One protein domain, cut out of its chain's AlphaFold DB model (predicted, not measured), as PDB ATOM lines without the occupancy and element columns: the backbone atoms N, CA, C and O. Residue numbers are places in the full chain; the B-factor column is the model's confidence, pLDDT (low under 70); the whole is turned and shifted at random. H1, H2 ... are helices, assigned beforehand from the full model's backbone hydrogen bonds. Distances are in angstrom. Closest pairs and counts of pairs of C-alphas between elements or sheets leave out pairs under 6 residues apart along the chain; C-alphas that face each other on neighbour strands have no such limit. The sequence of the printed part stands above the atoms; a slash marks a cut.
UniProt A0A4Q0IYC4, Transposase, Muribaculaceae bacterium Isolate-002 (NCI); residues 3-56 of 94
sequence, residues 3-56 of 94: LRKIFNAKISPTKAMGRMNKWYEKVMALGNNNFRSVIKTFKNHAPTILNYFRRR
ATOM      1  N   LEU A   3       8.420 -32.550  12.859       90.38
ATOM      2  CA  LEU A   3       8.447 -31.475  11.863       90.38
ATOM      3  C   LEU A   3       9.348 -30.308  12.296       90.38
ATOM      4  O   LEU A   3      10.206 -29.866  11.538       90.38
ATOM      5  N   ARG A   4       9.243 -29.875  13.560       91.94
ATOM      6  CA  ARG A   4      10.112 -28.830  14.128       91.94
ATOM      7  C   ARG A   4      11.593 -29.215  14.062       91.94
ATOM      8  O   ARG A   4      12.426 -28.370  13.749       91.94
ATOM      9  N   LYS A   5      11.930 -30.488  14.308       94.38
ATOM     10  CA  LYS A   5      13.312 -30.983  14.175       94.38
ATOM     11  C   LYS A   5      13.805 -30.896  12.727       94.38
ATOM     12  O   LYS A   5      14.973 -30.586  12.519       94.38
ATOM     13  N   ILE A   6      12.935 -31.127  11.737       94.19
ATOM     14  CA  ILE A   6      13.281 -30.988  10.313       94.19
ATOM     15  C   ILE A   6      13.643 -29.533   9.997       94.19
ATOM     16  O   ILE A   6      14.736 -29.298   9.493       94.19
ATOM     17  N   PHE A   7      12.792 -28.565  10.351       91.62
ATOM     18  CA  PHE A   7      13.034 -27.137  10.087       91.62
ATOM     19  C   PHE A   7      14.239 -26.567  10.859       91.62
ATOM     20  O   PHE A   7      14.994 -25.742  10.341       91.62
ATOM     21  N   ASN A   8      14.487 -27.039  12.080       92.06
ATOM     22  CA  ASN A   8      15.646 -26.599  12.859       92.06
ATOM     23  C   ASN A   8      16.974 -27.188  12.358       92.06
ATOM     24  O   ASN A   8      18.033 -26.644  12.663       92.06
ATOM     25  N   ALA A   9      16.945 -28.265  11.571       92.75
ATOM     26  CA  ALA A   9      18.159 -28.853  11.028       92.75
ATOM     27  C   ALA A   9      18.801 -27.939   9.965       92.75
ATOM     28  O   ALA A   9      18.122 -27.364   9.109       92.75
ATOM     29  N   LYS A  10      20.134 -27.830   9.993       92.69
ATOM     30  CA  LYS A  10      20.929 -27.176   8.943       92.69
ATOM     31  C   LYS A  10      21.206 -28.180   7.824       92.69
ATOM     32  O   LYS A  10      22.254 -28.813   7.784       92.69
ATOM     33  N   ILE A  11      20.217 -28.387   6.961       94.44
ATOM     34  CA  ILE A  11      20.264 -29.353   5.857       94.44
ATOM     35  C   ILE A  11      19.900 -28.676   4.537       94.44
ATOM     36  O   ILE A  11      19.179 -27.682   4.531       94.44
ATOM     37  N   SER A  12      20.382 -29.230   3.422       94.69
ATOM     38  CA  SER A  12      20.042 -28.727   2.089       94.69
ATOM     39  C   SER A  12      18.548 -28.907   1.780       94.69
ATOM     40  O   SER A  12      17.922 -29.824   2.323       94.69
ATOM     41  N   PRO A  13      17.974 -28.102   0.863       94.19
ATOM     42  CA  PRO A  13      16.578 -28.237   0.441       94.19
ATOM     43  C   PRO A  13      16.202 -29.665   0.021       94.19
ATOM     44  O   PRO A  13      15.164 -30.177   0.427       94.19
ATOM     45  N   THR A  14      17.078 -30.359  -0.708       94.75
ATOM     46  CA  THR A  14      16.851 -31.750  -1.134       94.75
ATOM     47  C   THR A  14      16.761 -32.708   0.057       94.75
ATOM     48  O   THR A  14      15.842 -33.524   0.139       94.75
ATOM     49  N   LYS A  15      17.673 -32.581   1.034       95.06
ATOM     50  CA  LYS A  15      17.644 -33.392   2.265       95.06
ATOM     51  C   LYS A  15      16.416 -33.065   3.122       95.06
ATOM     52  O   LYS A  15      15.840 -33.973   3.724       95.06
ATOM     53  N   ALA A  16      16.004 -31.798   3.169       94.56
ATOM     54  CA  ALA A  16      14.790 -31.370   3.854       94.56
ATOM     55  C   ALA A  16      13.541 -31.989   3.223       94.56
ATOM     56  O   ALA A  16      12.755 -32.600   3.944       94.56
ATOM     57  N   MET A  17      13.414 -31.936   1.894       94.75
ATOM     58  CA  MET A  17      12.300 -32.543   1.164       94.75
ATOM     59  C   MET A  17      12.201 -34.048   1.431       94.75
ATOM     60  O   MET A  17      11.125 -34.552   1.739       94.75
ATOM     61  N   GLY A  18      13.331 -34.765   1.424       95.62
ATOM     62  CA  GLY A  18      13.355 -36.190   1.764       95.62
ATOM     63  C   GLY A  18      12.855 -36.485   3.185       95.62
ATOM     64  O   GLY A  18      12.102 -37.436   3.397       95.62
ATOM     65  N   ARG A  19      13.221 -35.655   4.174       95.38
ATOM     66  CA  ARG A  19      12.717 -35.789   5.555       95.38
ATOM     67  C   ARG A  19      11.239 -35.413   5.677       95.38
ATOM     68  O   ARG A  19      10.520 -36.071   6.422       95.38
ATOM     69  N   MET A  20      10.790 -34.392   4.951       94.38
ATOM     70  CA  MET A  20       9.386 -33.977   4.914       94.38
ATOM     71  C   MET A  20       8.499 -35.049   4.281       94.38
ATOM     72  O   MET A  20       7.456 -35.350   4.843       94.38
ATOM     73  N   ASN A  21       8.942 -35.699   3.201       94.44
ATOM     74  CA  ASN A  21       8.209 -36.810   2.591       94.44
ATOM     75  C   ASN A  21       8.018 -37.975   3.571       94.44
ATOM     76  O   ASN A  21       6.899 -38.439   3.750       94.44
ATOM     77  N   LYS A  22       9.072 -38.377   4.294       94.94
ATOM     78  CA  LYS A  22       8.953 -39.392   5.359       94.94
ATOM     79  C   LYS A  22       7.958 -38.983   6.445       94.94
ATOM     80  O   LYS A  22       7.239 -39.823   6.973       94.94
ATOM     81  N   TRP A  23       7.926 -37.698   6.789       94.31
ATOM     82  CA  TRP A  23       6.960 -37.170   7.747       94.31
ATOM     83  C   TRP A  23       5.528 -37.173   7.185       94.31
ATOM     84  O   TRP A  23       4.613 -37.544   7.915       94.31
ATOM     85  N   TYR A  24       5.323 -36.853   5.902       93.25
ATOM     86  CA  TYR A  24       4.008 -36.949   5.255       93.25
ATOM     87  C   TYR A  24       3.450 -38.367   5.321       93.25
ATOM     88  O   TYR A  24       2.302 -38.523   5.718       93.25
ATOM     89  N   GLU A  25       4.254 -39.386   5.011       92.56
ATOM     90  CA  GLU A  25       3.813 -40.787   5.082       92.56
ATOM     91  C   GLU A  25       3.356 -41.165   6.495       92.56
ATOM     92  O   GLU A  25       2.259 -41.691   6.678       92.56
ATOM     93  N   LYS A  26       4.141 -40.802   7.521       91.81
ATOM     94  CA  LYS A  26       3.762 -41.028   8.924       91.81
ATOM     95  C   LYS A  26       2.450 -40.340   9.289       91.81
ATOM     96  O   LYS A  26       1.641 -40.910  10.007       91.81
ATOM     97  N   VAL A  27       2.245 -39.112   8.817       90.38
ATOM     98  CA  VAL A  27       1.033 -38.340   9.105       90.38
ATOM     99  C   VAL A  27      -0.179 -38.886   8.346       90.38
ATOM    100  O   VAL A  27      -1.270 -38.920   8.906       90.38
ATOM    101  N   MET A  28      -0.011 -39.350   7.105       88.00
ATOM    102  CA  MET A  28      -1.086 -40.010   6.354       88.00
ATOM    103  C   MET A  28      -1.486 -41.343   6.986       88.00
ATOM    104  O   MET A  28      -2.674 -41.661   7.010       88.00
ATOM    105  N   ALA A  29      -0.528 -42.079   7.558       90.38
ATOM    106  CA  ALA A  29      -0.791 -43.326   8.273       90.38
ATOM    107  C   ALA A  29      -1.669 -43.143   9.528       90.38
ATOM    108  O   ALA A  29      -2.287 -44.101   9.977       90.38
ATOM    109  N   LEU A  30      -1.794 -41.920  10.064       87.75
ATOM    110  CA  LEU A  30      -2.713 -41.616  11.171       87.75
ATOM    111  C   LEU A  30      -4.196 -41.635  10.751       87.75
ATOM    112  O   LEU A  30      -5.065 -41.457  11.600       87.75
ATOM    113  N   GLY A  31      -4.507 -41.778   9.456       83.88
ATOM    114  CA  GLY A  31      -5.874 -41.957   8.948       83.88
ATOM    115  C   GLY A  31      -6.797 -40.734   9.050       83.88
ATOM    116  O   GLY A  31      -7.952 -40.800   8.643       83.88
ATOM    117  N   ASN A  32      -6.313 -39.598   9.558       87.00
ATOM    118  CA  ASN A  32      -7.131 -38.403   9.755       87.00
ATOM    119  C   ASN A  32      -7.173 -37.521   8.492       87.00
ATOM    120  O   ASN A  32      -6.160 -36.985   8.028       87.00
ATOM    121  N   ASN A  33      -8.385 -37.325   7.967       83.88
ATOM    122  CA  ASN A  33      -8.650 -36.553   6.752       83.88
ATOM    123  C   ASN A  33      -8.198 -35.084   6.831       83.88
ATOM    124  O   ASN A  33      -7.794 -34.526   5.810       83.88
ATOM    125  N   ASN A  34      -8.175 -34.467   8.017       86.12
ATOM    126  CA  ASN A  34      -7.726 -33.081   8.176       86.12
ATOM    127  C   ASN A  34      -6.249 -32.923   7.789       86.12
ATOM    128  O   ASN A  34      -5.861 -31.928   7.173       86.12
ATOM    129  N   PHE A  35      -5.419 -33.933   8.069       87.62
ATOM    130  CA  PHE A  35      -4.006 -33.883   7.707       87.62
ATOM    131  C   PHE A  35      -3.756 -34.061   6.210       87.62
ATOM    132  O   PHE A  35      -2.745 -33.563   5.713       87.62
ATOM    133  N   ARG A  36      -4.675 -34.685   5.458       89.00
ATOM    134  CA  ARG A  36      -4.568 -34.751   3.990       89.00
ATOM    135  C   ARG A  36      -4.579 -33.354   3.377       89.00
ATOM    136  O   ARG A  36      -3.761 -33.068   2.505       89.00
ATOM    137  N   SER A  37      -5.447 -32.472   3.879       91.00
ATOM    138  CA  SER A  37      -5.492 -31.066   3.457       91.00
ATOM    139  C   SER A  37      -4.180 -30.343   3.779       91.00
ATOM    140  O   SER A  37      -3.593 -29.701   2.909       91.00
ATOM    141  N   VAL A  38      -3.645 -30.536   4.990       90.31
ATOM    142  CA  VAL A  38      -2.351 -29.959   5.393       90.31
ATOM    143  C   VAL A  38      -1.229 -30.416   4.457       90.31
ATOM    144  O   VAL A  38      -0.511 -29.583   3.909       90.31
ATOM    145  N   ILE A  39      -1.096 -31.722   4.212       92.50
ATOM    146  CA  ILE A  39      -0.057 -32.271   3.329       92.50
ATOM    147  C   ILE A  39      -0.216 -31.750   1.898       92.50
ATOM    148  O   ILE A  39       0.783 -31.408   1.264       92.50
ATOM    149  N   LYS A  40      -1.450 -31.643   1.393       92.81
ATOM    150  CA  LYS A  40      -1.730 -31.066   0.072       92.81
ATOM    151  C   LYS A  40      -1.207 -29.631  -0.025       92.81
ATOM    152  O   LYS A  40      -0.479 -29.318  -0.960       92.81
ATOM    153  N   THR A  41      -1.488 -28.792   0.970       93.38
ATOM    154  CA  THR A  41      -0.972 -27.414   1.041       93.38
ATOM    155  C   THR A  41       0.555 -27.381   1.075       93.38
ATOM    156  O   THR A  41       1.182 -26.632   0.327       93.38
ATOM    157  N   PHE A  42       1.177 -28.236   1.888       92.88
ATOM    158  CA  PHE A  42       2.633 -28.353   1.963       92.88
ATOM    159  C   PHE A  42       3.269 -28.748   0.623       92.88
ATOM    160  O   PHE A  42       4.297 -28.189   0.247       92.88
ATOM    161  N   LYS A  43       2.658 -29.685  -0.113       92.88
ATOM    162  CA  LYS A  43       3.112 -30.090  -1.451       92.88
ATOM    163  C   LYS A  43       2.948 -28.956  -2.467       92.88
ATOM    164  O   LYS A  43       3.898 -28.657  -3.183       92.88
ATOM    165  N   ASN A  44       1.799 -28.277  -2.470       95.69
ATOM    166  CA  ASN A  44       1.515 -27.163  -3.383       95.69
ATOM    167  C   ASN A  44       2.493 -25.992  -3.211       95.69
ATOM    168  O   ASN A  44       2.888 -25.360  -4.185       95.69
ATOM    169  N   HIS A  45       2.913 -25.718  -1.974       94.19
ATOM    170  CA  HIS A  45       3.845 -24.634  -1.657       94.19
ATOM    171  C   HIS A  45       5.278 -25.117  -1.392       94.19
ATOM    172  O   HIS A  45       6.096 -24.357  -0.867       94.19
ATOM    173  N   ALA A  46       5.614 -26.355  -1.771       92.44
ATOM    174  CA  ALA A  46       6.930 -26.940  -1.528       92.44
ATOM    175  C   ALA A  46       8.098 -26.067  -2.030       92.44
ATOM    176  O   ALA A  46       9.051 -25.906  -1.267       92.44
ATOM    177  N   PRO A  47       8.054 -25.427  -3.221       91.19
ATOM    178  CA  PRO A  47       9.145 -24.557  -3.670       91.19
ATOM    179  C   PRO A  47       9.441 -23.412  -2.690       91.19
ATOM    180  O   PRO A  47      10.596 -23.171  -2.330       91.19
ATOM    181  N   THR A  48       8.395 -22.745  -2.196       90.56
ATOM    182  CA  THR A  48       8.508 -21.633  -1.245       90.56
ATOM    183  C   THR A  48       8.961 -22.113   0.129       90.56
ATOM    184  O   THR A  48       9.842 -21.508   0.736       90.56
ATOM    185  N   ILE A  49       8.423 -23.240   0.603       91.62
ATOM    186  CA  ILE A  49       8.807 -23.839   1.888       91.62
ATOM    187  C   ILE A  49      10.279 -24.265   1.864       91.62
ATOM    188  O   ILE A  49      11.018 -24.020   2.815       91.62
ATOM    189  N   LEU A  50      10.747 -24.851   0.761       92.31
ATOM    190  CA  LEU A  50      12.128 -25.303   0.620       92.31
ATOM    191  C   LEU A  50      13.137 -24.146   0.535       92.31
ATOM    192  O   LEU A  50      14.293 -24.323   0.929       92.31
ATOM    193  N   ASN A  51      12.716 -22.948   0.113       91.62
ATOM    194  CA  ASN A  51      13.568 -21.753   0.154       91.62
ATOM    195  C   ASN A  51      13.991 -21.371   1.580       91.62
ATOM    196  O   ASN A  51      15.082 -20.817   1.757       91.62
ATOM    197  N   TYR A  52      13.206 -21.738   2.601       91.62
ATOM    198  CA  TYR A  52      13.605 -21.585   4.001       91.62
ATOM    199  C   TYR A  52      14.943 -22.280   4.288       91.62
ATOM    200  O   TYR A  52      15.799 -21.719   4.961       91.62
ATOM    201  N   PHE A  53      15.189 -23.460   3.720       93.31
ATOM    202  CA  PHE A  53      16.429 -24.207   3.954       93.31
ATOM    203  C   PHE A  53      17.652 -23.611   3.240       93.31
ATOM    204  O   PHE A  53      18.774 -24.008   3.540       93.31
ATOM    205  N   ARG A  54      17.455 -22.643   2.330       90.31
ATOM    206  CA  ARG A  54      18.545 -21.880   1.700       90.31
ATOM    207  C   ARG A  54      18.926 -20.654   2.523       90.31
ATOM    208  O   ARG A  54      20.069 -20.522   2.934       90.31
ATOM    209  N   ARG A  55      17.965 -19.749   2.738       85.06
ATOM    210  CA  ARG A  55      18.215 -18.419   3.331       85.06
ATOM    211  C   ARG A  55      17.877 -18.338   4.816       85.06
ATOM    212  O   ARG A  55      18.320 -17.419   5.488       85.06
ATOM    213  N   ARG A  56      17.053 -19.264   5.317       86.56
ATOM    214  CA  ARG A  56      16.492 -19.281   6.680       86.56
ATOM    215  C   ARG A  56      15.830 -17.969   7.105       86.56
ATOM    216  O   ARG A  56      15.707 -17.706   8.297       86.56
TER     217      ARG A  56
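AT A GLANCE: This is residues 3 to 56 of the 94 residues of the protein "Transposase" of Muribaculaceae bacterium Isolate-002 (NCI) (UniProt A0A4Q0IYC4). A long helix, H2, has the other three helices folded round it: H3 and H4, one after the other, arch back along it and meet it near its two ends, H3 at residues 24 to 28 and H4 at residues 13 to 17. The short H1 folds back on H2 from another side, on residues 16 to 23, and residues 29 to 34, of which 33 and 34 belong to H3, stick out at one end. The printed part has 54 residues with four named helices, in the order H1, H2, H3, H4, and no named strand; its class is all helix. It is compact, with a radius of gyration of the C-alphas of 11.3 A, and elongated, spanning 33 by 19 by 15 A.

IN THESE COORDINATES: H2, residues 13 to 28, is the longest helix, 22.0 A from C-alpha 13 at (16.578, -28.237, 0.441) to C-alpha 28 at (-1.086, -40.010, 6.354). H1 before it holds residues 3 to 8 and begins at C-alpha 3 at (8.447, -31.475, 11.863). H3, residues 33 to 44, measures 17.2 A. H4, residues 46 to 55, measures 15.0 A and ends at C-alpha 55 at (18.215, -18.419, 3.331).

HOW THE PARTS SIT: H2 is the hub and touches the three other helices, each with a part of itself alone. H4 touches residues 13 to 17 of H2, opposite ways at a steep tilt of 46 degrees; the closest C-alphas, those of Pro 13 and Leu 50, are 5.3 A apart. Residues 35 to 39 of H3 touch residues 24 to 28 of H2, with the C-alphas of Tyr 24 and Ile 39 closest at 6.5 A; H2 and H3 form a helical hairpin, opposite ways at a shallow tilt of 17 degrees. H1 and H2 form another, opposite ways at a shallow tilt of 16 degrees, and touch with the C-alphas of Ile 6 and Ala 16 closest at 6.6 A. The helix packing is mostly aligned, but only just, with 2 of 3 touching pairs at a shallow tilt. H3 and H4 run the same way at a steep tilt of 62 degrees, close but not clearly touching; their closest C-alphas, those of Phe 42 and Ile 49, are 7.6 A apart. H1 and H4 are also close but not clearly touching, with the C-alphas of Phe 7 and Phe 53 closest at 7.6 A. H1 and H3 are apart. Every O i to N i+4 pair is within hydrogen-bond range in H1 and H2, against 7 of 8 in H3 and 3 of 6 in H4.

THE WHOLE: The two C-alphas farthest apart, those of Gly 31 and Arg 55, are 34.1 A from each other. The printed part has no cut, and its three links, H1 to H2, H2 to H3 and H3 to H4, are tight. The mean pLDDT of the printed part is 91.8, and no printed residue is under 70.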